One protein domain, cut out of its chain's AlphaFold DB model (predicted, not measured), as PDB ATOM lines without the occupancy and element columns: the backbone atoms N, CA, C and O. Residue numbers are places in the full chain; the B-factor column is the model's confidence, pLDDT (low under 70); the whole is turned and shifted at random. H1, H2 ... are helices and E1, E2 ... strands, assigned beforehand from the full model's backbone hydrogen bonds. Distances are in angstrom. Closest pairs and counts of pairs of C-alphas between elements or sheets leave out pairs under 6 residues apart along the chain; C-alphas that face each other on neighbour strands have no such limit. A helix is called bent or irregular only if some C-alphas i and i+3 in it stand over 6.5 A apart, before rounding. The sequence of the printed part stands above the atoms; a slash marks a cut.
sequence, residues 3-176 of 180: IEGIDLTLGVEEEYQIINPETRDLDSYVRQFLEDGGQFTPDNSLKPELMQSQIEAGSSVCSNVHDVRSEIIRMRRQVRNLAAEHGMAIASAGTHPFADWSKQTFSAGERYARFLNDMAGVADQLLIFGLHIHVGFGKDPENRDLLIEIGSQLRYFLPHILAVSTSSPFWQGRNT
ATOM      1  N   ILE A   3     146.224 189.695 101.994       75.81
ATOM      2  CA  ILE A   3     145.604 190.197 100.753       75.81
ATOM      3  C   ILE A   3     145.153 188.983  99.945       75.81
ATOM      4  O   ILE A   3     145.947 188.079  99.737       75.81
ATOM      5  N   GLU A   4     143.879 188.937  99.541       75.06
ATOM      6  CA  GLU A   4     143.312 187.822  98.754       75.06
ATOM      7  C   GLU A   4     143.558 186.421  99.354       75.06
ATOM      8  O   GLU A   4     143.662 185.427  98.649       75.06
ATOM      9  N   GLY A   5     143.641 186.328 100.689       78.50
ATOM     10  CA  GLY A   5     143.924 185.071 101.395       78.50
ATOM     11  C   GLY A   5     145.408 184.695 101.468       78.50
ATOM     12  O   GLY A   5     145.736 183.641 102.006       78.50
ATOM     13  N   ILE A   6     146.303 185.555 100.979       82.00
ATOM     14  CA  ILE A   6     147.753 185.362 101.016       82.00
ATOM     15  C   ILE A   6     148.334 186.070 102.234       82.00
ATOM     16  O   ILE A   6     148.196 187.288 102.387       82.00
ATOM     17  N   ASP A   7     149.039 185.311 103.073       87.44
ATOM     18  CA  ASP A   7     149.828 185.848 104.177       87.44
ATOM     19  C   ASP A   7     151.093 186.535 103.657       87.44
ATOM     20  O   ASP A   7     152.055 185.902 103.216       87.44
ATOM     21  N   LEU A   8     151.091 187.861 103.744       93.25
ATOM     22  CA  LEU A   8     152.226 188.702 103.413       93.25
ATOM     23  C   LEU A   8     153.151 188.882 104.611       93.25
ATOM     24  O   LEU A   8     152.701 189.153 105.736       93.25
ATOM     25  N   THR A   9     154.448 188.824 104.325       95.69
ATOM     26  CA  THR A   9     155.528 189.147 105.261       95.69
ATOM     27  C   THR A   9     156.287 190.389 104.816       95.69
ATOM     28  O   THR A   9     156.201 190.812 103.662       95.69
ATOM     29  N   LEU A  10     157.026 190.991 105.744       96.75
ATOM     30  CA  LEU A  10     157.808 192.202 105.525       96.75
ATOM     31  C   LEU A  10     159.268 191.981 105.929       96.75
ATOM     32  O   LEU A  10     159.544 191.282 106.899       96.75
ATOM     33  N   GLY A  11     160.189 192.618 105.219       96.19
ATOM     34  CA  GLY A  11     161.587 192.774 105.616       96.19
ATOM     35  C   GLY A  11     162.047 194.194 105.313       96.19
ATOM     36  O   GLY A  11     161.546 194.805 104.371       96.19
ATOM     37  N   VAL A  12     162.955 194.737 106.116       95.94
ATOM     38  CA  VAL A  12     163.504 196.082 105.923       95.94
ATOM     39  C   VAL A  12     165.019 196.037 105.989       95.94
ATOM     40  O   VAL A  12     165.562 195.420 106.900       95.94
ATOM     41  N   GLU A  13     165.675 196.734 105.069       95.00
ATOM     42  CA  GLU A  13     167.110 197.010 105.118       95.00
ATOM     43  C   GLU A  13     167.317 198.530 105.190       95.00
ATOM     44  O   GLU A  13     166.690 199.282 104.441       95.00
ATOM     45  N   GLU A  14     168.152 198.993 106.121       94.06
ATOM     46  CA  GLU A  14     168.556 200.397 106.252       94.06
ATOM     47  C   GLU A  14     170.070 200.517 106.103       94.06
ATOM     48  O   GLU A  14     170.827 199.837 106.799       94.06
ATOM     49  N   GLU A  15     170.503 201.430 105.244       93.50
ATOM     50  CA  GLU A  15     171.908 201.767 105.071       93.50
ATOM     51  C   GLU A  15     172.260 203.034 105.861       93.50
ATOM     52  O   GLU A  15     171.574 204.060 105.794       93.50
ATOM     53  N   TYR A  16     173.346 202.964 106.629       93.44
ATOM     54  CA  TYR A  16     173.770 204.018 107.543       93.44
ATOM     55  C   TYR A  16     175.110 204.609 107.143       93.44
ATOM     56  O   TYR A  16     176.063 203.890 106.849       93.44
ATOM     57  N   GLN A  17     175.181 205.931 107.237       94.56
ATOM     58  CA  GLN A  17     176.395 206.726 107.109       94.56
ATOM     59  C   GLN A  17     177.205 206.629 108.404       94.56
ATOM     60  O   GLN A  17     176.651 206.924 109.466       94.56
ATOM     61  N   ILE A  18     178.491 206.272 108.334       92.50
ATOM     62  CA  ILE A  18     179.416 206.330 109.479       92.50
ATOM     63  C   ILE A  18     180.134 207.673 109.480       92.50
ATOM     64  O   ILE A  18     180.847 207.998 108.536       92.50
ATOM     65  N   ILE A  19     179.918 208.460 110.534       94.31
ATOM     66  CA  ILE A  19     180.298 209.871 110.595       94.31
ATOM     67  C   ILE A  19     181.269 210.105 111.744       94.31
ATOM     68  O   ILE A  19     180.980 209.767 112.895       94.31
ATOM     69  N   ASN A  20     182.371 210.788 111.449       94.06
ATOM     70  CA  ASN A  20     183.254 211.327 112.471       94.06
ATOM     71  C   ASN A  20     182.583 212.551 113.140       94.06
ATOM     72  O   ASN A  20     182.292 213.531 112.451       94.06
ATOM     73  N   PRO A  21     182.327 212.557 114.463       95.06
ATOM     74  CA  PRO A  21     181.584 213.642 115.110       95.06
ATOM     75  C   PRO A  21     182.283 215.011 115.093       95.06
ATOM     76  O   PRO A  21     181.604 216.036 115.204       95.06
ATOM     77  N   GLU A  22     183.614 215.045 114.970       95.44
ATOM     78  CA  GLU A  22     184.397 216.285 114.949       95.44
ATOM     79  C   GLU A  22     184.375 216.935 113.564       95.44
ATOM     80  O   GLU A  22     184.028 218.111 113.431       95.44
ATOM     81  N   THR A  23     184.711 216.166 112.523       95.19
ATOM     82  CA  THR A  23     184.762 216.668 111.139       95.19
ATOM     83  C   THR A  23     183.384 216.722 110.488       95.19
ATOM     84  O   THR A  23     183.161 217.522 109.579       95.19
ATOM     85  N   ARG A  24     182.451 215.895 110.978       95.56
ATOM     86  CA  ARG A  24     181.129 215.610 110.402       95.56
ATOM     87  C   ARG A  24     181.182 214.977 109.015       95.56
ATOM     88  O   ARG A  24     180.160 214.979 108.340       95.56
ATOM     89  N   ASP A  25     182.346 214.502 108.585       95.00
ATOM     90  CA  ASP A  25     182.513 213.799 107.313       95.00
ATOM     91  C   ASP A  25     182.378 212.285 107.510       95.00
ATOM     92  O   ASP A  25     182.403 211.782 108.641       95.00
ATOM     93  N   LEU A  26     182.243 211.567 106.399       93.12
ATOM     94  CA  LEU A  26     182.238 210.112 106.389       93.12
ATOM     95  C   LEU A  26     183.609 209.543 106.768       93.12
ATOM     96  O   LEU A  26     184.643 210.058 106.339       93.12
ATOM     97  N   ASP A  27     183.604 208.439 107.511       87.19
ATOM     98  CA  ASP A  27     184.810 207.701 107.895       87.19
ATOM     99  C   ASP A  27     184.762 206.261 107.359       87.19
ATOM    100  O   ASP A  27     183.719 205.613 107.389       87.19
ATOM    101  N   SER A  28     185.886 205.742 106.859       74.44
ATOM    102  CA  SER A  28     185.989 204.415 106.220       74.44
ATOM    103  C   SER A  28     186.262 203.307 107.248       74.44
ATOM    104  O   SER A  28     187.198 202.520 107.114       74.44
ATOM    105  N   TYR A  29     185.454 203.272 108.305       67.44
ATOM    106  CA  TYR A  29     185.737 202.517 109.528       67.44
ATOM    107  C   TYR A  29     185.319 201.032 109.486       67.44
ATOM    108  O   TYR A  29     185.824 200.211 110.252       67.44
ATOM    109  N   VAL A  30     184.423 200.640 108.576       66.56
ATOM    110  CA  VAL A  30     183.770 199.312 108.596       66.56
ATOM    111  C   VAL A  30     184.756 198.142 108.505       66.56
ATOM    112  O   VAL A  30     184.504 197.073 109.062       66.56
ATOM    113  N   ARG A  31     185.906 198.336 107.851       63.50
ATOM    114  CA  ARG A  31     186.958 197.317 107.787       63.50
ATOM    115  C   ARG A  31     187.699 197.152 109.116       63.50
ATOM    116  O   ARG A  31     187.915 196.013 109.508       63.50
ATOM    117  N   GLN A  32     188.040 198.237 109.816       62.47
ATOM    118  CA  GLN A  32     188.710 198.148 111.121       62.47
ATOM    119  C   GLN A  32     187.830 197.423 112.140       62.47
ATOM    120  O   GLN A  32     188.305 196.529 112.829       62.47
ATOM    121  N   PHE A  33     186.527 197.711 112.144       65.81
ATOM    122  CA  PHE A  33     185.560 196.996 112.977       65.81
ATOM    123  C   PHE A  33     185.574 195.470 112.747       65.81
ATOM    124  O   PHE A  33     185.612 194.685 113.696       65.81
ATOM    125  N   LEU A  34     185.553 195.043 111.480       63.06
ATOM    126  CA  LEU A  34     185.627 193.629 111.103       63.06
ATOM    127  C   LEU A  34     186.975 192.986 111.460       63.06
ATOM    128  O   LEU A  34     187.021 191.827 111.874       63.06
ATOM    129  N   GLU A  35     188.069 193.719 111.260       59.34
ATOM    130  CA  GLU A  35     189.437 193.264 111.525       59.34
ATOM    131  C   GLU A  35     189.721 193.122 113.029       59.34
ATOM    132  O   GLU A  35     190.426 192.192 113.422       59.34
ATOM    133  N   ASP A  36     189.091 193.944 113.874       54.28
ATOM    134  CA  ASP A  36     189.179 193.887 115.342       54.28
ATOM    135  C   ASP A  36     188.373 192.720 115.958       54.28
ATOM    136  O   ASP A  36     188.226 192.607 117.177       54.28
ATOM    137  N   GLY A  37     187.856 191.809 115.125       47.94
ATOM    138  CA  GLY A  37     187.075 190.651 115.562       47.94
ATOM    139  C   GLY A  37     185.619 190.985 115.877       47.94
ATOM    140  O   GLY A  37     184.915 190.155 116.464       47.94
ATOM    141  N   GLY A  38     185.157 192.171 115.471       54.22
ATOM    142  CA  GLY A  38     183.755 192.547 115.493       54.22
ATOM    143  C   GLY A  38     182.943 191.561 114.662       54.22
ATOM    144  O   GLY A  38     183.021 191.528 113.434       54.22
ATOM    145  N   GLN A  39     182.149 190.728 115.329       53.66
ATOM    146  CA  GLN A  39     181.142 189.947 114.632       53.66
ATOM    147  C   GLN A  39     179.975 190.878 114.349       53.66
ATOM    148  O   GLN A  39     179.270 191.312 115.265       53.66
ATOM    149  N   PHE A  40     179.740 191.144 113.065       57.84
ATOM    150  CA  PHE A  40     178.379 191.421 112.652       57.84
ATOM    151  C   PHE A  40     177.524 190.278 113.180       57.84
ATOM    152  O   PHE A  40     177.904 189.113 113.106       57.84
ATOM    153  N   THR A  41     176.472 190.671 113.868       55.31
ATOM    154  CA  THR A  41     175.629 189.863 114.742       55.31
ATOM    155  C   THR A  41     175.426 188.403 114.317       55.31
ATOM    156  O   THR A  41     175.366 188.109 113.125       55.31
ATOM    157  N   PRO A  42     175.181 187.477 115.269       49.38
ATOM    158  CA  PRO A  42     174.968 186.053 114.974       49.38
ATOM    159  C   PRO A  42     173.866 185.750 113.941       49.38
ATOM    160  O   PRO A  42     173.817 184.649 113.401       49.38
ATOM    161  N   ASP A  43     172.965 186.702 113.697       58.03
ATOM    162  CA  ASP A  43     171.850 186.611 112.754       58.03
ATOM    163  C   ASP A  43     172.154 187.192 111.355       58.03
ATOM    164  O   ASP A  43     171.253 187.237 110.522       58.03
ATOM    165  N   ASN A  44     173.393 187.626 111.073       56.91
ATOM    166  CA  ASN A  44     173.781 188.341 109.844       56.91
ATOM    167  C   ASN A  44     172.955 189.618 109.580       56.91
ATOM    168  O   ASN A  44     172.852 190.057 108.431       56.91
ATOM    169  N   SER A  45     172.362 190.221 110.619       66.44
ATOM    170  CA  SER A  45     171.583 191.455 110.466       66.44
ATOM    171  C   SER A  45     172.434 192.681 110.159       66.44
ATOM    172  O   SER A  45     171.860 193.690 109.784       66.44
ATOM    173  N   LEU A  46     173.764 192.615 110.257       71.94
ATOM    174  CA  LEU A  46     174.664 193.678 109.812       71.94
ATOM    175  C   LEU A  46     175.589 193.174 108.706       71.94
ATOM    176  O   LEU A  46     176.127 192.069 108.802       71.94
ATOM    177  N   LYS A  47     175.801 193.981 107.666       68.94
ATOM    178  CA  LYS A  47     176.697 193.631 106.560       68.94
ATOM    179  C   LYS A  47     177.569 194.818 106.145       68.94
ATOM    180  O   LYS A  47     177.101 195.958 106.170       68.94
ATOM    181  N   PRO A  48     178.823 194.560 105.734       66.12
ATOM    182  CA  PRO A  48     179.638 195.562 105.068       66.12
ATOM    183  C   PRO A  48     179.140 195.767 103.631       66.12
ATOM    184  O   PRO A  48     178.872 194.795 102.917       66.12
ATOM    185  N   GLU A  49     179.067 197.021 103.197       71.69
ATOM    186  CA  GLU A  49     178.634 197.403 101.847       71.69
ATOM    187  C   GLU A  49     179.852 197.637 100.906       71.69
ATOM    188  O   GLU A  49     181.016 197.436 101.283       71.69
ATOM    189  N   LEU A  50     179.607 197.999  99.644       67.00
ATOM    190  CA  LEU A  50     180.546 198.480  98.635       67.00
ATOM    191  C   LEU A  50     181.425 199.618  99.153       67.00
ATOM    192  O   LEU A  50     182.588 199.654  98.769       67.00
ATOM    193  N   MET A  51     180.923 200.523  99.997       77.62
ATOM    194  CA  MET A  51     181.723 201.587 100.619       77.62
ATOM    195  C   MET A  51     182.009 201.281 102.092       77.62
ATOM    196  O   MET A  51     181.116 200.940 102.862       77.62
ATOM    197  N   GLN A  52     183.254 201.476 102.535       80.44
ATOM    198  CA  GLN A  52     183.643 201.243 103.937       80.44
ATOM    199  C   GLN A  52     183.110 202.295 104.920       80.44
ATOM    200  O   GLN A  52     183.305 202.158 106.126       80.44
ATOM    201  N   SER A  53     182.461 203.343 104.419       81.19
ATOM    202  CA  SER A  53     181.761 204.357 105.210       81.19
ATOM    203  C   SER A  53     180.275 204.056 105.417       81.19
ATOM    204  O   SER A  53     179.531 204.907 105.913       81.19
ATOM    205  N   GLN A  54     179.848 202.840 105.065       87.44
ATOM    206  CA  GLN A  54     178.458 202.415 105.069       87.44
ATOM    207  C   GLN A  54     178.261 201.089 105.799       87.44
ATOM    208  O   GLN A  54     178.983 200.118 105.571       87.44
ATOM    209  N   ILE A  55     177.238 201.040 106.648       87.81
ATOM    210  CA  ILE A  55     176.763 199.802 107.275       87.81
ATOM    211  C   ILE A  55     175.329 199.553 106.823       87.81
ATOM    212  O   ILE A  55     174.477 200.418 107.002       87.81
ATOM    213  N   GLU A  56     175.053 198.367 106.288       88.81
ATOM    214  CA  GLU A  56     173.690 197.887 106.049       88.81
ATOM    215  C   GLU A  56     173.203 197.124 107.285       88.81
ATOM    216  O   GLU A  56     173.927 196.270 107.811       88.81
ATOM    217  N   ALA A  57     171.978 197.407 107.734       90.06
ATOM    218  CA  ALA A  57     171.273 196.589 108.714       90.06
ATOM    219  C   ALA A  57     169.961 196.032 108.150       90.06
ATOM    220  O   ALA A  57     169.134 196.800 107.667       90.06
ATOM    221  N   GLY A  58     169.752 194.720 108.264       91.31
ATOM    222  CA  GLY A  58     168.564 194.007 107.794       91.31
ATOM    223  C   GLY A  58     167.716 193.430 108.928       91.31
ATOM    224  O   GLY A  58     168.231 192.847 109.885       91.31
ATOM    225  N   SER A  59     166.397 193.578 108.826       92.81
ATOM    226  CA  SER A  59     165.454 193.051 109.809       92.81
ATOM    227  C   SER A  59     165.287 191.539 109.677       92.81
ATOM    228  O   SER A  59     165.480 190.952 108.611       92.81
ATOM    229  N   SER A  60     164.781 190.909 110.734       92.06
ATOM    230  CA  SER A  60     164.133 189.603 110.597       92.06
ATOM    231  C   SER A  60     162.879 189.703 109.714       92.06
ATOM    232  O   SER A  60     162.332 190.789 109.492       92.06
ATOM    233  N   VAL A  61     162.379 188.557 109.244       94.31
ATOM    234  CA  VAL A  61     161.084 188.492 108.552       94.31
ATOM    235  C   VAL A  61     159.962 188.810 109.544       94.31
ATOM    236  O   VAL A  61     159.797 188.137 110.559       94.31
ATOM    237  N   CYS A  62     159.185 189.837 109.232       95.50
ATOM    238  CA  CYS A  62     158.126 190.401 110.058       95.50
ATOM    239  C   CYS A  62     156.742 190.012 109.527       95.50
ATOM    240  O   CYS A  62     156.535 189.923 108.317       95.50
ATOM    241  N   SER A  63     155.759 189.836 110.414       94.81
ATOM    242  CA  SER A  63     154.384 189.478 110.012       94.81
ATOM    243  C   SER A  63     153.489 190.705 109.802       94.81
ATOM    244  O   SER A  63     152.438 190.636 109.150       94.81
ATOM    245  N   ASN A  64     153.872 191.838 110.396       94.44
ATOM    246  CA  ASN A  64     153.148 193.101 110.314       94.44
ATOM    247  C   ASN A  64     154.065 194.312 110.602       94.44
ATOM    248  O   ASN A  64     155.221 194.169 110.994       94.44
ATOM    249  N   VAL A  65     153.533 195.525 110.428       96.19
ATOM    250  CA  VAL A  65     154.290 196.784 110.570       96.19
ATOM    251  C   VAL A  65     154.744 197.105 112.003       96.19
ATOM    252  O   VAL A  65     155.698 197.858 112.182       96.19
ATOM    253  N   HIS A  66     154.100 196.551 113.034       96.88
ATOM    254  CA  HIS A  66     154.529 196.727 114.427       96.88
ATOM    255  C   HIS A  66     155.796 195.917 114.716       96.88
ATOM    256  O   HIS A  66     156.691 196.407 115.413       96.88
ATOM    257  N   ASP A  67     155.904 194.723 114.126       96.25
ATOM    258  CA  ASP A  67     157.121 193.910 114.173       96.25
ATOM    259  C   ASP A  67     158.261 194.666 113.474       96.25
ATOM    260  O   ASP A  67     159.313 194.882 114.073       96.25
ATOM    261  N   VAL A  68     158.005 195.195 112.267       96.44
ATOM    262  CA  VAL A  68     158.974 196.012 111.511       96.44
ATOM    263  C   VAL A  68     159.450 197.212 112.327       96.44
ATOM    264  O   VAL A  68     160.646 197.469 112.420       96.44
ATOM    265  N   ARG A  69     158.529 197.944 112.967       97.25
ATOM    266  CA  ARG A  69     158.883 199.079 113.830       97.25
ATOM    267  C   ARG A  69     159.826 198.658 114.956       97.25
ATOM    268  O   ARG A  69     160.759 199.392 115.278       97.25
ATOM    269  N   SER A  70     159.560 197.509 115.572       96.94
ATOM    270  CA  SER A  70     160.378 196.980 116.665       96.94
ATOM    271  C   SER A  70     161.777 196.604 116.172       96.94
ATOM    272  O   SER A  70     162.764 196.977 116.808       96.94
ATOM    273  N   GLU A  71     161.863 195.972 114.999       94.81
ATOM    274  CA  GLU A  71     163.131 195.628 114.352       94.81
ATOM    275  C   GLU A  71     163.939 196.867 113.951       94.81
ATOM    276  O   GLU A  71     165.120 196.938 114.271       94.81
ATOM    277  N   ILE A  72     163.321 197.895 113.361       94.81
ATOM    278  CA  ILE A  72     164.002 199.163 113.031       94.81
ATOM    279  C   ILE A  72     164.612 199.799 114.287       94.81
ATOM    280  O   ILE A  72     165.764 200.235 114.284       94.81
ATOM    281  N   ILE A  73     163.871 199.832 115.399       96.12
ATOM    282  CA  ILE A  73     164.389 200.369 116.667       96.12
ATOM    283  C   ILE A  73     165.575 199.535 117.167       96.12
ATOM    284  O   ILE A  73     166.557 200.109 117.651       96.12
ATOM    285  N   ARG A  74     165.495 198.202 117.073       93.75
ATOM    286  CA  ARG A  74     166.581 197.291 117.453       93.75
ATOM    287  C   ARG A  74     167.829 197.546 116.607       93.75
ATOM    288  O   ARG A  74     168.881 197.823 117.182       93.75
ATOM    289  N   MET A  75     167.695 197.524 115.280       91.44
ATOM    290  CA  MET A  75     168.789 197.732 114.325       91.44
ATOM    291  C   MET A  75     169.463 199.090 114.529       91.44
ATOM    292  O   MET A  75     170.669 199.151 114.750       91.44
ATOM    293  N   ARG A  76     168.693 200.184 114.585       93.69
ATOM    294  CA  ARG A  76     169.244 201.533 114.807       93.69
ATOM    295  C   ARG A  76     170.014 201.646 116.119       93.69
ATOM    296  O   ARG A  76     171.073 202.266 116.159       93.69
ATOM    297  N   ARG A  77     169.498 201.066 117.211       93.12
ATOM    298  CA  ARG A  77     170.203 201.053 118.508       93.12
ATOM    299  C   ARG A  77     171.512 200.292 118.413       93.12
ATOM    300  O   ARG A  77     172.505 200.748 118.965       93.12
ATOM    301  N   GLN A  78     171.493 199.159 117.731       88.12
ATOM    302  CA  GLN A  78     172.651 198.312 117.554       88.12
ATOM    303  C   GLN A  78     173.752 199.003 116.750       88.12
ATOM    304  O   GLN A  78     174.854 199.145 117.268       88.12
ATOM    305  N   VAL A  79     173.441 199.516 115.555       88.12
ATOM    306  CA  VAL A  79     174.416 200.229 114.712       88.12
ATOM    307  C   VAL A  79     174.950 201.472 115.427       88.12
ATOM    308  O   VAL A  79     176.150 201.722 115.429       88.12
ATOM    309  N   ARG A  80     174.081 202.228 116.112       91.81
ATOM    310  CA  ARG A  80     174.498 203.404 116.890       91.81
ATOM    311  C   ARG A  80     175.452 203.039 118.023       91.81
ATOM    312  O   ARG A  80     176.432 203.743 118.223       91.81
ATOM    313  N   ASN A  81     175.129 202.012 118.810       89.12
ATOM    314  CA  ASN A  81     175.975 201.604 119.930       89.12
ATOM    315  C   ASN A  81     177.338 201.131 119.421       89.12
ATOM    316  O   ASN A  81     178.353 201.550 119.962       89.12
ATOM    317  N   LEU A  82     177.339 200.360 118.331       84.00
ATOM    318  CA  LEU A  82     178.551 199.900 117.668       84.00
ATOM    319  C   LEU A  82     179.438 201.063 117.216       84.00
ATOM    320  O   LEU A  82     180.614 201.113 117.546       84.00
ATOM    321  N   ALA A  83     178.868 202.044 116.516       86.88
ATOM    322  CA  ALA A  83     179.609 203.235 116.109       86.88
ATOM    323  C   ALA A  83     180.140 204.018 117.327       86.88
ATOM    324  O   ALA A  83     181.293 204.451 117.338       86.88
ATOM    325  N   ALA A  84     179.326 204.155 118.377       90.31
ATOM    326  CA  ALA A  84     179.682 204.908 119.576       90.31
ATOM    327  C   ALA A  84     180.827 204.273 120.385       90.31
ATOM    328  O   ALA A  84     181.613 205.013 120.975       90.31
ATOM    329  N   GLU A  85     180.957 202.941 120.392       86.75
ATOM    330  CA  GLU A  85     182.091 202.229 121.013       86.75
ATOM    331  C   GLU A  85     183.444 202.663 120.428       86.75
ATOM    332  O   GLU A  85     184.461 202.627 121.120       86.75
ATOM    333  N   HIS A  86     183.435 203.177 119.199       83.50
ATOM    334  CA  HIS A  86     184.608 203.669 118.481       83.50
ATOM    335  C   HIS A  86     184.607 205.192 118.295       83.50
ATOM    336  O   HIS A  86     185.352 205.728 117.478       83.50
ATOM    337  N   GLY A  87     183.771 205.912 119.049       90.12
ATOM    338  CA  GLY A  87     183.691 207.372 118.986       90.12
ATOM    339  C   GLY A  87     183.075 207.917 117.694       90.12
ATOM    340  O   GLY A  87     183.213 209.106 117.423       90.12
ATOM    341  N   MET A  88     182.394 207.077 116.909       92.38
ATOM    342  CA  MET A  88     181.702 207.464 115.679       92.38
ATOM    343  C   MET A  88     180.211 207.725 115.922       92.38
ATOM    344  O   MET A  88     179.609 207.262 116.894       92.38
ATOM    345  N   ALA A  89     179.592 208.467 115.006       94.38
ATOM    346  CA  ALA A  89     178.152 208.696 114.942       94.38
ATOM    347  C   ALA A  89     177.558 208.083 113.668       94.38
ATOM    348  O   ALA A  89     178.281 207.698 112.751       94.38
ATOM    349  N   ILE A  90     176.225 208.005 113.613       94.38
ATOM    350  CA  ILE A  90     175.504 207.478 112.450       94.38
ATOM    351  C   ILE A  90     174.434 208.448 111.960       94.38
ATOM    352  O   ILE A  90     173.828 209.167 112.761       94.38
ATOM    353  N   ALA A  91     174.151 208.416 110.660       95.38
ATOM    354  CA  ALA A  91     172.984 209.063 110.065       95.38
ATOM    355  C   ALA A  91     172.289 208.143 109.054       95.38
ATOM    356  O   ALA A  91     172.900 207.234 108.497       95.38
ATOM    357  N   SER A  92     171.002 208.397 108.824       93.69
ATOM    358  CA  SER A  92     170.190 207.737 107.800       93.69
ATOM    359  C   SER A  92     169.561 208.824 106.930       93.69
ATOM    360  O   SER A  92     168.705 209.581 107.395       93.69
ATOM    361  N   ALA A  93     170.079 208.967 105.712       95.69
ATOM    362  CA  ALA A  93     169.655 209.935 104.704       95.69
ATOM    363  C   ALA A  93     170.199 209.506 103.337       95.69
ATOM    364  O   ALA A  93     171.286 208.940 103.282       95.69
ATOM    365  N   GLY A  94     169.495 209.833 102.250       95.06
ATOM    366  CA  GLY A  94     169.826 209.351 100.904       95.06
ATOM    367  C   GLY A  94     171.231 209.707 100.406       95.06
ATOM    368  O   GLY A  94     171.830 208.944  99.655       95.06
ATOM    369  N   THR A  95     171.782 210.842 100.845       95.19
ATOM    370  CA  THR A  95     173.152 211.274 100.534       95.19
ATOM    371  C   THR A  95     173.816 211.896 101.757       95.19
ATOM    372  O   THR A  95     173.148 212.460 102.631       95.19
ATOM    373  N   HIS A  96     175.149 211.838 101.816       95.81
ATOM    374  CA  HIS A  96     175.905 212.683 102.739       95.81
ATOM    375  C   HIS A  96     176.047 214.097 102.133       95.81
ATOM    376  O   HIS A  96     176.400 214.216 100.955       95.81
ATOM    377  N   PRO A  97     175.820 215.193 102.886       95.50
ATOM    378  CA  PRO A  97     175.704 216.523 102.284       95.50
ATOM    379  C   PRO A  97     176.950 217.032 101.551       95.50
ATOM    380  O   PRO A  97     176.830 217.783 100.581       95.50
ATOM    381  N   PHE A  98     178.145 216.656 102.012       95.62
ATOM    382  CA  PHE A  98     179.408 217.172 101.474       95.62
ATOM    383  C   PHE A  98     180.516 216.140 101.300       95.62
ATOM    384  O   PHE A  98     181.615 216.526 100.903       95.62
ATOM    385  N   ALA A  99     180.236 214.858 101.556       93.44
ATOM    386  CA  ALA A  99     181.271 213.839 101.427       93.44
ATOM    387  C   ALA A  99     181.738 213.761  99.975       93.44
ATOM    388  O   ALA A  99     180.951 213.902  99.033       93.44
ATOM    389  N   ASP A 100     183.033 213.538  99.814       89.88
ATOM    390  CA  ASP A 100     183.656 213.370  98.515       89.88
ATOM    391  C   ASP A 100     183.766 211.878  98.203       89.88
ATOM    392  O   ASP A 100     184.486 211.151  98.893       89.88
ATOM    393  N   TRP A 101     183.053 211.431  97.166       84.62
ATOM    394  CA  TRP A 101     183.076 210.043  96.701       84.62
ATOM    395  C   TRP A 101     184.497 209.577  96.366       84.62
ATOM    396  O   TRP A 101     184.846 208.433  96.638       84.62
ATOM    397  N   SER A 102     185.349 210.477  95.861       82.50
ATOM    398  CA  SER A 102     186.714 210.144  95.434       82.50
ATOM    399  C   SER A 102     187.657 209.845  96.602       82.50
ATOM    400  O   SER A 102     188.729 209.276  96.409       82.50
ATOM    401  N   LYS A 103     187.252 210.217  97.822       83.44
ATOM    402  CA  LYS A 103     187.977 209.936  99.067       83.44
ATOM    403  C   LYS A 103     187.446 208.701  99.791       83.44
ATOM    404  O   LYS A 103     187.993 208.341 100.831       83.44
ATOM    405  N   GLN A 104     186.382 208.079  99.283       82.75
ATOM    406  CA  GLN A 104     185.802 206.897  99.908       82.75
ATOM    407  C   GLN A 104     186.605 205.652  99.552       82.75
ATOM    408  O   GLN A 104     187.129 205.509  98.447       82.75
ATOM    409  N   THR A 105     186.687 204.734 100.511       79.62
ATOM    410  CA  THR A 105     187.386 203.466 100.314       79.62
ATOM    411  C   THR A 105     186.385 202.369  99.986       79.62
ATOM    412  O   THR A 105     185.477 202.090 100.768       79.62
ATOM    413  N   PHE A 106     186.592 201.696  98.857       76.94
ATOM    414  CA  PHE A 106     185.756 200.574  98.454       76.94
ATOM    415  C   PHE A 106     186.022 199.284  99.261       76.94
ATOM    416  O   PHE A 106     187.136 198.979  99.710       76.94
ATOM    417  N   SER A 107     184.959 198.498  99.378       73.94
ATOM    418  CA  SER A 107     184.862 197.064  99.640       73.94
ATOM    419  C   SER A 107     185.969 196.267  98.936       73.94
ATOM    420  O   SER A 107     186.003 196.274  97.707       73.94
ATOM    421  N   ALA A 108     186.855 195.540  99.633       69.00
ATOM    422  CA  ALA A 108     187.711 194.569  98.937       69.00
ATOM    423  C   ALA A 108     186.902 193.318  98.572       69.00
ATOM    424  O   ALA A 108     186.039 192.882  99.330       69.00
ATOM    425  N   GLY A 109     187.210 192.714  97.424       75.38
ATOM    426  CA  GLY A 109     186.628 191.440  97.006       75.38
ATOM    427  C   GLY A 109     186.393 191.361  95.503       75.38
ATOM    428  O   GLY A 109     186.143 192.363  94.835       75.38
ATOM    429  N   GLU A 110     186.436 190.143  94.967       77.69
ATOM    430  CA  GLU A 110     186.301 189.886  93.527       77.69
ATOM    431  C   GLU A 110     184.937 190.344  92.974       77.69
ATOM    432  O   GLU A 110     184.839 190.822  91.844       77.69
ATOM    433  N   ARG A 111     183.877 190.247  93.789       77.88
ATOM    434  CA  ARG A 111     182.535 190.747  93.456       77.88
ATOM    435  C   ARG A 111     182.533 192.263  93.237       77.88
ATOM    436  O   ARG A 111     182.023 192.714  92.217       77.88
ATOM    437  N   TYR A 112     183.109 193.024  94.167       76.38
ATOM    438  CA  TYR A 112     183.137 194.484  94.087       76.38
ATOM    439  C   TYR A 112     184.062 194.968  92.968       76.38
ATOM    440  O   TYR A 112     183.685 195.860  92.219       76.38
ATOM    441  N   ALA A 113     185.209 194.315  92.762       80.38
ATOM    442  CA  ALA A 113     186.104 194.635  91.649       80.38
ATOM    443  C   ALA A 113     185.422 194.475  90.276       80.38
ATOM    444  O   ALA A 113     185.542 195.355  89.427       80.38
ATOM    445  N   ARG A 114     184.662 193.385  90.073       85.56
ATOM    446  CA  ARG A 114     183.851 193.200  88.857       85.56
ATOM    447  C   ARG A 114     182.797 194.293  88.705       85.56
ATOM    448  O   ARG A 114     182.704 194.898  87.647       85.56
ATOM    449  N   PHE A 115     182.055 194.582  89.772       84.69
ATOM    450  CA  PHE A 115     181.022 195.614  89.754       84.69
ATOM    451  C   PHE A 115     181.576 197.000  89.386       84.69
ATOM    452  O   PHE A 115     181.004 197.677  88.535       84.69
ATOM    453  N   LEU A 116     182.714 197.402  89.962       83.62
ATOM    454  CA  LEU A 116     183.373 198.672  89.638       83.62
ATOM    455  C   LEU A 116     183.838 198.726  88.181       83.62
ATOM    456  O   LEU A 116     183.695 199.756  87.527       83.62
ATOM    457  N   ASN A 117     184.359 197.614  87.658       87.06
ATOM    458  CA  ASN A 117     184.747 197.516  86.256       87.06
ATOM    459  C   ASN A 117     183.543 197.673  85.311       87.06
ATOM    460  O   ASN A 117     183.648 198.358  84.297       87.06
ATOM    461  N   ASP A 118     182.404 197.069  85.655       89.56
ATOM    462  CA  ASP A 118     181.199 197.102  84.823       89.56
ATOM    463  C   ASP A 118     180.475 198.458  84.892       89.56
ATOM    464  O   ASP A 118     179.942 198.931  83.888       89.56
ATOM    465  N   MET A 119     180.459 199.100  86.066       87.06
ATOM    466  CA  MET A 119     179.800 200.395  86.282       87.06
ATOM    467  C   MET A 119     180.655 201.600  85.886       87.06
ATOM    468  O   MET A 119     180.100 202.650  85.550       87.06
ATOM    469  N   ALA A 120     181.985 201.467  85.889       86.69
ATOM    470  CA  ALA A 120     182.924 202.540  85.567       86.69
ATOM    471  C   ALA A 120     182.549 203.855  86.290       86.69
ATOM    472  O   ALA A 120     182.274 203.838  87.485       86.69
ATOM    473  N   GLY A 121     182.470 204.986  85.582       81.94
ATOM    474  CA  GLY A 121     182.157 206.291  86.186       81.94
ATOM    475  C   GLY A 121     180.757 206.418  86.811       81.94
ATOM    476  O   GLY A 121     180.478 207.417  87.468       81.94
ATOM    477  N   VAL A 122     179.860 205.439  86.632       84.62
ATOM    478  CA  VAL A 122     178.591 205.394  87.384       84.62
ATOM    479  C   VAL A 122     178.845 204.990  88.836       84.62
ATOM    480  O   VAL A 122     178.156 205.482  89.725       84.62
ATOM    481  N   ALA A 123     179.860 204.155  89.090       81.31
ATOM    482  CA  ALA A 123     180.212 203.728  90.440       81.31
ATOM    483  C   ALA A 123     180.605 204.903  91.344       81.31
ATOM    484  O   ALA A 123     180.305 204.893  92.536       81.31
ATOM    485  N   ASP A 124     181.190 205.947  90.759       75.25
ATOM    486  CA  ASP A 124     181.575 207.182  91.446       75.25
ATOM    487  C   ASP A 124     180.369 207.907  92.077       75.25
ATOM    488  O   ASP A 124     180.513 208.684  93.018       75.25
ATOM    489  N   GLN A 125     179.154 207.649  91.583       79.12
ATOM    490  CA  GLN A 125     177.917 208.253  92.086       79.12
ATOM    491  C   GLN A 125     177.211 207.394  93.142       79.12
ATOM    492  O   GLN A 125     176.173 207.804  93.655       79.12
ATOM    493  N   LEU A 126     177.758 206.228  93.496       82.69
ATOM    494  CA  LEU A 126     177.112 205.267  94.395       82.69
ATOM    495  C   LEU A 126     177.383 205.521  95.882       82.69
ATOM    496  O   LEU A 126     177.133 204.648  96.704       82.69
ATOM    497  N   LEU A 127     177.838 206.721  96.256       88.56
ATOM    498  CA  LEU A 127     177.843 207.159  97.655       88.56
ATOM    499  C   LEU A 127     176.435 207.606  98.091       88.56
ATOM    500  O   LEU A 127     176.203 208.763  98.451       88.56
ATOM    501  N   ILE A 128     175.485 206.684  97.989       91.94
ATOM    502  CA  ILE A 128     174.065 206.859  98.297       91.94
ATOM    503  C   ILE A 128     173.638 205.816  99.326       91.94
ATOM    504  O   ILE A 128     174.258 204.764  99.430       91.94
ATOM    505  N   PHE A 129     172.586 206.122 100.081       93.69
ATOM    506  CA  PHE A 129     172.125 205.276 101.180       93.69
ATOM    507  C   PHE A 129     170.621 205.031 101.058       93.69
ATOM    508  O   PHE A 129     169.826 205.966 100.941       93.69
ATOM    509  N   GLY A 130     170.232 203.765 101.067       93.19
ATOM    510  CA  GLY A 130     168.878 203.297 100.829       93.19
ATOM    511  C   GLY A 130     168.102 202.901 102.085       93.19
ATOM    512  O   GLY A 130     168.646 202.552 103.134       93.19
ATOM    513  N   LEU A 131     166.779 202.923 101.922       94.25
ATOM    514  CA  LEU A 131     165.823 202.159 102.717       94.25
ATOM    515  C   LEU A 131     165.148 201.174 101.764       94.25
ATOM    516  O   LEU A 131     164.447 201.593 100.839       94.25
ATOM    517  N   HIS A 132     165.325 199.880 101.998       95.44
ATOM    518  CA  HIS A 132     164.692 198.837 101.200       95.44
ATOM    519  C   HIS A 132     163.569 198.188 101.998       95.44
ATOM    520  O   HIS A 132     163.726 197.865 103.174       95.44
ATOM    521  N   ILE A 133     162.414 198.007 101.359       95.19
ATOM    522  CA  ILE A 133     161.264 197.317 101.944       95.19
ATOM    523  C   ILE A 133     160.941 196.119 101.059       95.19
ATOM    524  O   ILE A 133     160.587 196.262  99.889       95.19
ATOM    525  N   HIS A 134     161.035 194.935 101.645       95.31
ATOM    526  CA  HIS A 134     160.745 193.661 101.012       95.31
ATOM    527  C   HIS A 134     159.356 193.200 101.436       95.31
ATOM    528  O   HIS A 134     159.036 193.193 102.625       95.31
ATOM    529  N   VAL A 135     158.542 192.781 100.469       94.69
ATOM    530  CA  VAL A 135     157.225 192.184 100.720       94.69
ATOM    531  C   VAL A 135     157.241 190.753 100.208       94.69
ATOM    532  O   VAL A 135     157.443 190.513  99.017       94.69
ATOM    533  N   GLY A 136     157.063 189.796 101.114       94.19
ATOM    534  CA  GLY A 136     156.992 188.379 100.785       94.19
ATOM    535  C   GLY A 136     155.562 187.959 100.467       94.19
ATOM    536  O   GLY A 136     154.653 188.271 101.226       94.19
ATOM    537  N   PHE A 137     155.383 187.210  99.378       93.75
ATOM    538  CA  PHE A 137     154.090 186.685  98.912       93.75
ATOM    539  C   PHE A 137     153.927 185.183  99.196       93.75
ATOM    540  O   PHE A 137     153.133 184.498  98.560       93.75
ATOM    541  N   GLY A 138     154.705 184.635 100.129       89.69
ATOM    542  CA  GLY A 138     154.766 183.194 100.361       89.69
ATOM    543  C   GLY A 138     155.476 182.435  99.233       89.69
ATOM    544  O   GLY A 138     156.214 183.013  98.437       89.69
ATOM    545  N   LYS A 139     155.308 181.108  99.217       87.69
ATOM    546  CA  LYS A 139     155.969 180.196  98.260       87.69
ATOM    547  C   LYS A 139     155.007 179.550  97.266       87.69
ATOM    548  O   LYS A 139     155.463 178.796  96.411       87.69
ATOM    549  N   ASP A 140     153.709 179.798  97.415       90.62
ATOM    550  CA  ASP A 140     152.707 179.232  96.522       90.62
ATOM    551  C   ASP A 140     152.890 179.818  95.110       90.62
ATOM    552  O   ASP A 140     152.905 181.047  94.969       90.62
ATOM    553  N   PRO A 141     153.072 178.984  94.070       87.06
ATOM    554  CA  PRO A 141     153.160 179.454  92.695       87.06
ATOM    555  C   PRO A 141     151.963 180.300  92.250       87.06
ATOM    556  O   PRO A 141     152.157 181.194  91.426       87.06
ATOM    557  N   GLU A 142     150.766 180.060  92.795       86.25
ATOM    558  CA  GLU A 142     149.550 180.811  92.450       86.25
ATOM    559  C   GLU A 142     149.658 182.294  92.850       86.25
ATOM    560  O   GLU A 142     149.132 183.172  92.167       86.25
ATOM    561  N   ASN A 143     150.460 182.613  93.871       91.25
ATOM    562  CA  ASN A 143     150.651 183.987  94.347       91.25
ATOM    563  C   ASN A 143     151.515 184.837  93.399       91.25
ATOM    564  O   ASN A 143     151.636 186.054  93.574       91.25
ATOM    565  N   ARG A 144     152.159 184.213  92.402       90.12
ATOM    566  CA  ARG A 144     153.071 184.892  91.473       90.12
ATOM    567  C   ARG A 144     152.352 185.903  90.586       90.12
ATOM    568  O   ARG A 144     152.924 186.957  90.304       90.12
ATOM    569  N   ASP A 145     151.135 185.592  90.159       90.81
ATOM    570  CA  ASP A 145     150.365 186.483  89.292       90.81
ATOM    571  C   ASP A 145     150.001 187.769  90.045       90.81
ATOM    572  O   ASP A 145     150.252 188.866  89.540       90.81
ATOM    573  N   LEU A 146     149.576 187.644  91.309       90.38
ATOM    574  CA  LEU A 146     149.325 188.792  92.184       90.38
ATOM    575  C   LEU A 146     150.596 189.623  92.433       90.38
ATOM    576  O   LEU A 146     150.550 190.852  92.389       90.38
ATOM    577  N   LEU A 147     151.748 188.978  92.657       92.19
ATOM    578  CA  LEU A 147     153.034 189.676  92.796       92.19
ATOM    579  C   LEU A 147     153.352 190.528  91.555       92.19
ATOM    580  O   LEU A 147     153.771 191.680  91.687       92.19
ATOM    581  N   ILE A 148     153.168 189.977  90.351       92.81
ATOM    582  CA  ILE A 148     153.422 190.690  89.087       92.81
ATOM    583  C   ILE A 148     152.440 191.850  88.912       92.81
ATOM    584  O   ILE A 148     152.839 192.942  88.485       92.81
ATOM    585  N   GLU A 149     151.170 191.633  89.249       92.56
ATOM    586  CA  GLU A 149     150.140 192.662  89.178       92.56
ATOM    587  C   GLU A 149     150.458 193.828  90.120       92.56
ATOM    588  O   GLU A 149     150.565 194.976  89.675       92.56
ATOM    589  N   ILE A 150     150.710 193.543  91.399       92.06
ATOM    590  CA  ILE A 150     151.062 194.560  92.395       92.06
ATOM    591  C   ILE A 150     152.360 195.267  92.012       92.06
ATOM    592  O   ILE A 150     152.420 196.495  92.058       92.06
ATOM    593  N   GLY A 151     153.388 194.536  91.571       91.75
ATOM    594  CA  GLY A 151     154.639 195.136  91.098       91.75
ATOM    595  C   GLY A 151     154.418 196.089  89.918       91.75
ATOM    596  O   GLY A 151     155.021 197.163  89.845       91.75
ATOM    597  N   SER A 152     153.488 195.749  89.024       94.25
ATOM    598  CA  SER A 152     153.112 196.607  87.899       94.25
ATOM    599  C   SER A 152     152.405 197.883  88.353       94.25
ATOM    600  O   SER A 152     152.700 198.948  87.797       94.25
ATOM    601  N   GLN A 153     151.524 197.782  89.352       94.75
ATOM    602  CA  GLN A 153     150.794 198.904  89.948       94.75
ATOM    603  C   GLN A 153     151.691 199.793  90.821       94.75
ATOM    604  O   GLN A 153     151.518 201.010  90.833       94.75
ATOM    605  N   LEU A 154     152.702 199.228  91.493       94.12
ATOM    606  CA  LEU A 154     153.613 199.963  92.377       94.12
ATOM    607  C   LEU A 154     154.302 201.130  91.659       94.12
ATOM    608  O   LEU A 154     154.511 202.182  92.259       94.12
ATOM    609  N   ARG A 155     154.568 200.993  90.354       94.06
ATOM    610  CA  ARG A 155     155.144 202.055  89.508       94.06
ATOM    611  C   ARG A 155     154.352 203.362  89.549       94.06
ATOM    612  O   ARG A 155     154.953 204.428  89.472       94.06
ATOM    613  N   TYR A 156     153.031 203.288  89.701       96.25
ATOM    614  CA  TYR A 156     152.178 204.466  89.860       96.25
ATOM    615  C   TYR A 156     152.412 205.175  91.205       96.25
ATOM    616  O   TYR A 156     152.357 206.401  91.302       96.25
ATOM    617  N   PHE A 157     152.714 204.408  92.253       95.88
ATOM    618  CA  PHE A 157     152.918 204.922  93.605       95.88
ATOM    619  C   PHE A 157     154.355 205.379  93.878       95.88
ATOM    620  O   PHE A 157     154.547 206.198  94.776       95.88
ATOM    621  N   LEU A 158     155.348 204.937  93.095       95.00
ATOM    622  CA  LEU A 158     156.760 205.294  93.304       95.00
ATOM    623  C   LEU A 158     157.015 206.807  93.460       95.00
ATOM    624  O   LEU A 158     157.707 207.166  94.410       95.00
ATOM    625  N   PRO A 159     156.442 207.719  92.645       95.06
ATOM    626  CA  PRO A 159     156.668 209.156  92.828       95.06
ATOM    627  C   PRO A 159     156.120 209.694  94.157       95.06
ATOM    628  O   PRO A 159     156.686 210.619  94.733       95.06
ATOM    629  N   HIS A 160     155.029 209.110  94.659       95.75
ATOM    630  CA  HIS A 160     154.417 209.499  95.928       95.75
ATOM    631  C   HIS A 160     155.270 209.031  97.106       95.75
ATOM    632  O   HIS A 160     155.494 209.795  98.041       95.75
ATOM    633  N   ILE A 161     155.773 207.794  97.033       94.81
ATOM    634  CA  ILE A 161     156.695 207.233  98.026       94.81
ATOM    635  C   ILE A 161     157.979 208.065  98.058       94.81
ATOM    636  O   ILE A 161     158.377 208.512  99.128       94.81
ATOM    637  N   LEU A 162     158.550 208.363  96.887       94.69
ATOM    638  CA  LEU A 162     159.730 209.215  96.760       94.69
ATOM    639  C   LEU A 162     159.515 210.587  97.410       94.69
ATOM    640  O   LEU A 162     160.355 211.051  98.173       94.69
ATOM    641  N   ALA A 163     158.368 211.224  97.153       95.62
ATOM    642  CA  ALA A 163     158.059 212.548  97.686       95.62
ATOM    643  C   ALA A 163     157.968 212.591  99.222       95.62
ATOM    644  O   ALA A 163     158.279 213.625  99.815       95.62
ATOM    645  N   VAL A 164     157.547 211.503  99.874       95.50
ATOM    646  CA  VAL A 164     157.490 211.436 101.346       95.50
ATOM    647  C   VAL A 164     158.790 210.935 101.972       95.50
ATOM    648  O   VAL A 164     159.026 211.207 103.146       95.50
ATOM    649  N   SER A 165     159.640 210.238 101.212       95.12
ATOM    650  CA  SER A 165     160.923 209.709 101.689       95.12
ATOM    651  C   SER A 165     162.105 210.664 101.495       95.12
ATOM    652  O   SER A 165     163.233 210.292 101.816       95.12
ATOM    653  N   THR A 166     161.879 211.880 100.980       95.62
ATOM    654  CA  THR A 166     162.983 212.747 100.554       95.62
ATOM    655  C   THR A 166     163.946 213.111 101.683       95.62
ATOM    656  O   THR A 166     163.523 213.653 102.706       95.62
ATOM    657  N   SER A 167     165.244 212.893 101.474       96.50
ATOM    658  CA  SER A 167     166.308 213.150 102.451       96.50
ATOM    659  C   SER A 167     167.676 213.522 101.844       96.50
ATOM    660  O   SER A 167     168.647 213.641 102.585       96.50
ATOM    661  N   SER A 168     167.768 213.766 100.530       96.00
ATOM    662  CA  SER A 168     169.035 213.964  99.792       96.00
ATOM    663  C   SER A 168     169.163 215.282  98.988       96.00
ATOM    664  O   SER A 168     169.555 215.285  97.820       96.00
ATOM    665  N   PRO A 169     168.871 216.467  99.562       96.31
ATOM    666  CA  PRO A 169     168.922 217.725  98.804       96.31
ATOM    667  C   PRO A 169     170.345 218.217  98.463       96.31
ATOM    668  O   PRO A 169     170.503 219.188  97.716       96.31
ATOM    669  N   PHE A 170     171.390 217.589  99.010       95.75
ATOM    670  CA  PHE A 170     172.782 218.017  98.861       95.75
ATOM    671  C   PHE A 170     173.662 216.912  98.266       95.75
ATOM    672  O   PHE A 170     173.455 215.730  98.535       95.75
ATOM    673  N   TRP A 171     174.665 217.314  97.480       93.31
ATOM    674  CA  TRP A 171     175.699 216.433  96.933       93.31
ATOM    675  C   TRP A 171     177.024 217.188  96.817       93.31
ATOM    676  O   TRP A 171     177.063 218.256  96.201       93.31
ATOM    677  N   GLN A 172     178.101 216.659  97.413       92.56
ATOM    678  CA  GLN A 172     179.443 217.271  97.412       92.56
ATOM    679  C   GLN A 172     179.444 218.765  97.812       92.56
ATOM    680  O   GLN A 172     180.104 219.604  97.201       92.56
ATOM    681  N   GLY A 173     178.644 219.125  98.820       94.75
ATOM    682  CA  GLY A 173     178.572 220.473  99.387       94.75
ATOM    683  C   GLY A 173     177.665 221.419  98.603       94.75
ATOM    684  O   GLY A 173     177.493 222.576  98.987       94.75
ATOM    685  N   ARG A 174     177.048 220.942  97.517       95.56
ATOM    686  CA  ARG A 174     176.159 221.728  96.665       95.56
ATOM    687  C   ARG A 174     174.702 221.383  96.941       95.56
ATOM    688  O   ARG A 174     174.326 220.215  96.937       95.56
ATOM    689  N   ASN A 175     173.863 222.408  97.090       96.56
ATOM    690  CA  ASN A 175     172.413 222.243  96.987       96.56
ATOM    691  C   ASN A 175     172.066 221.868  95.541       96.56
ATOM    692  O   ASN A 175     172.334 222.636  94.612       96.56
ATOM    693  N   THR A 176     171.508 220.679  95.344       95.38
ATOM    694  CA  THR A 176     171.240 220.145  94.005       95.38
ATOM    695  C   THR A 176     170.014 220.788  93.357       95.38
ATOM    696  O   THR A 176     169.880 220.729  92.137       95.38
TER     697      THR A 176
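AT A GLANCE: This is residues 3 to 176 of the 180 residues of an uncharacterized protein of Olavius algarvensis Delta 1 endosymbiont (UniProt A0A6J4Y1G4). Picture a strongly twisted sheet of five strands built around one long strand, E1, with the long helix H2 laid along one face of it. Two kinked helices, H3 and H4, stand off on the far side of the sheet from H2, well separated from each other, with residues 117 to 122 of H3 and 148 to 164 of H4 sticking out free. The 174 printed residues include four named helices and five named strands, which follow along the chain as E1, H1, E2, E3, H2, E4, H3, E5 and H4; the class is mixed, helices and strands, and the sheet is branched, with the antiparallel neighbour pairs E1 and E3, E1 and E4, E1 and E5, and E2 and E3. The whole is compact, with a radius of gyration of the C-alphas of 18.0 A and spans of 52 by 36 by 33 A.

IN THESE COORDINATES: Find C-alpha 9 at (155.528, 189.147, 105.261); from there E1 runs through residues 9 to 19 for 32.7 A. Next come H1, residues 30 to 35, 8.8 A; E2, residues 46 to 48; and E3, residues 54 to 58, 13.3 A. Look for C-alpha 65 at (154.290, 196.784, 110.570), where H2 begins, residues 65 to 85, 30.2 A. E4, residues 89 to 91, comes before H3, residues 110 to 125, 20.2 A. E5, residues 131 to 136, covers 16.5 A, and H4, residues 143 to 164, 29.1 A, ends with C-alpha 164 at (157.490, 211.436, 101.346).

HOW THE PARTS SIT: Start at E1, which has E3 on one side and E4 and E5 on the other. Its pairing is staggered: residues 9 to 14 pair with E5 (N 11 and O 134, 2.9 A), residues 13 to 17 with E3 (N 16 and O 55, 2.8 A), and residues 17 to 19 with E4 (N 19 and O 89, 2.9 A). E2 and E3 form a hairpin, with N 47 and O 56 within hydrogen-bond range at 3.0 A. H2 is on the sheet at a height of 8.3 A, over E1 and only just over E3 and E5 with three C-alphas each; it runs along the strands, at 23 degrees to E1 on the local plane. The closest C-alphas of E1 and H2 are those of Leu 10 and Val 68, 7.2 A apart. H1 only grazes the sheet, with residues 30 to 34; its closest C-alphas to E2 are those of Val 30 and Pro 48, 6.6 A apart. H3 and H4 are not on the sheet and are apart from each other. Both are irregular: C-alphas 118 and 121 are 9.3 A apart, and C-alphas 156 and 159 are 7.1 A apart; H3 has a kink of 102 degrees near residue 119, and H4 one of 59 degrees near residue 157. Every O i to N i+4 pair is within hydrogen-bond range in H1 and H2, against 7 of 12 in H3 and 13 of 18 in H4.

THE WHOLE: The two C-alphas farthest apart are those of Glu 22 and Glu 142, 54.6 A. The printed part has no cut, and its long link is E4 to H3, 18 residues. Residues 165 to 176 hold no named element; there residues 170 to 171 pair antiparallel with 174 to 175. Mean pLDDT of the printed part is 86.7; 21 residues are under 70, namely 29 to 45, 47 to 48, 50 and 108.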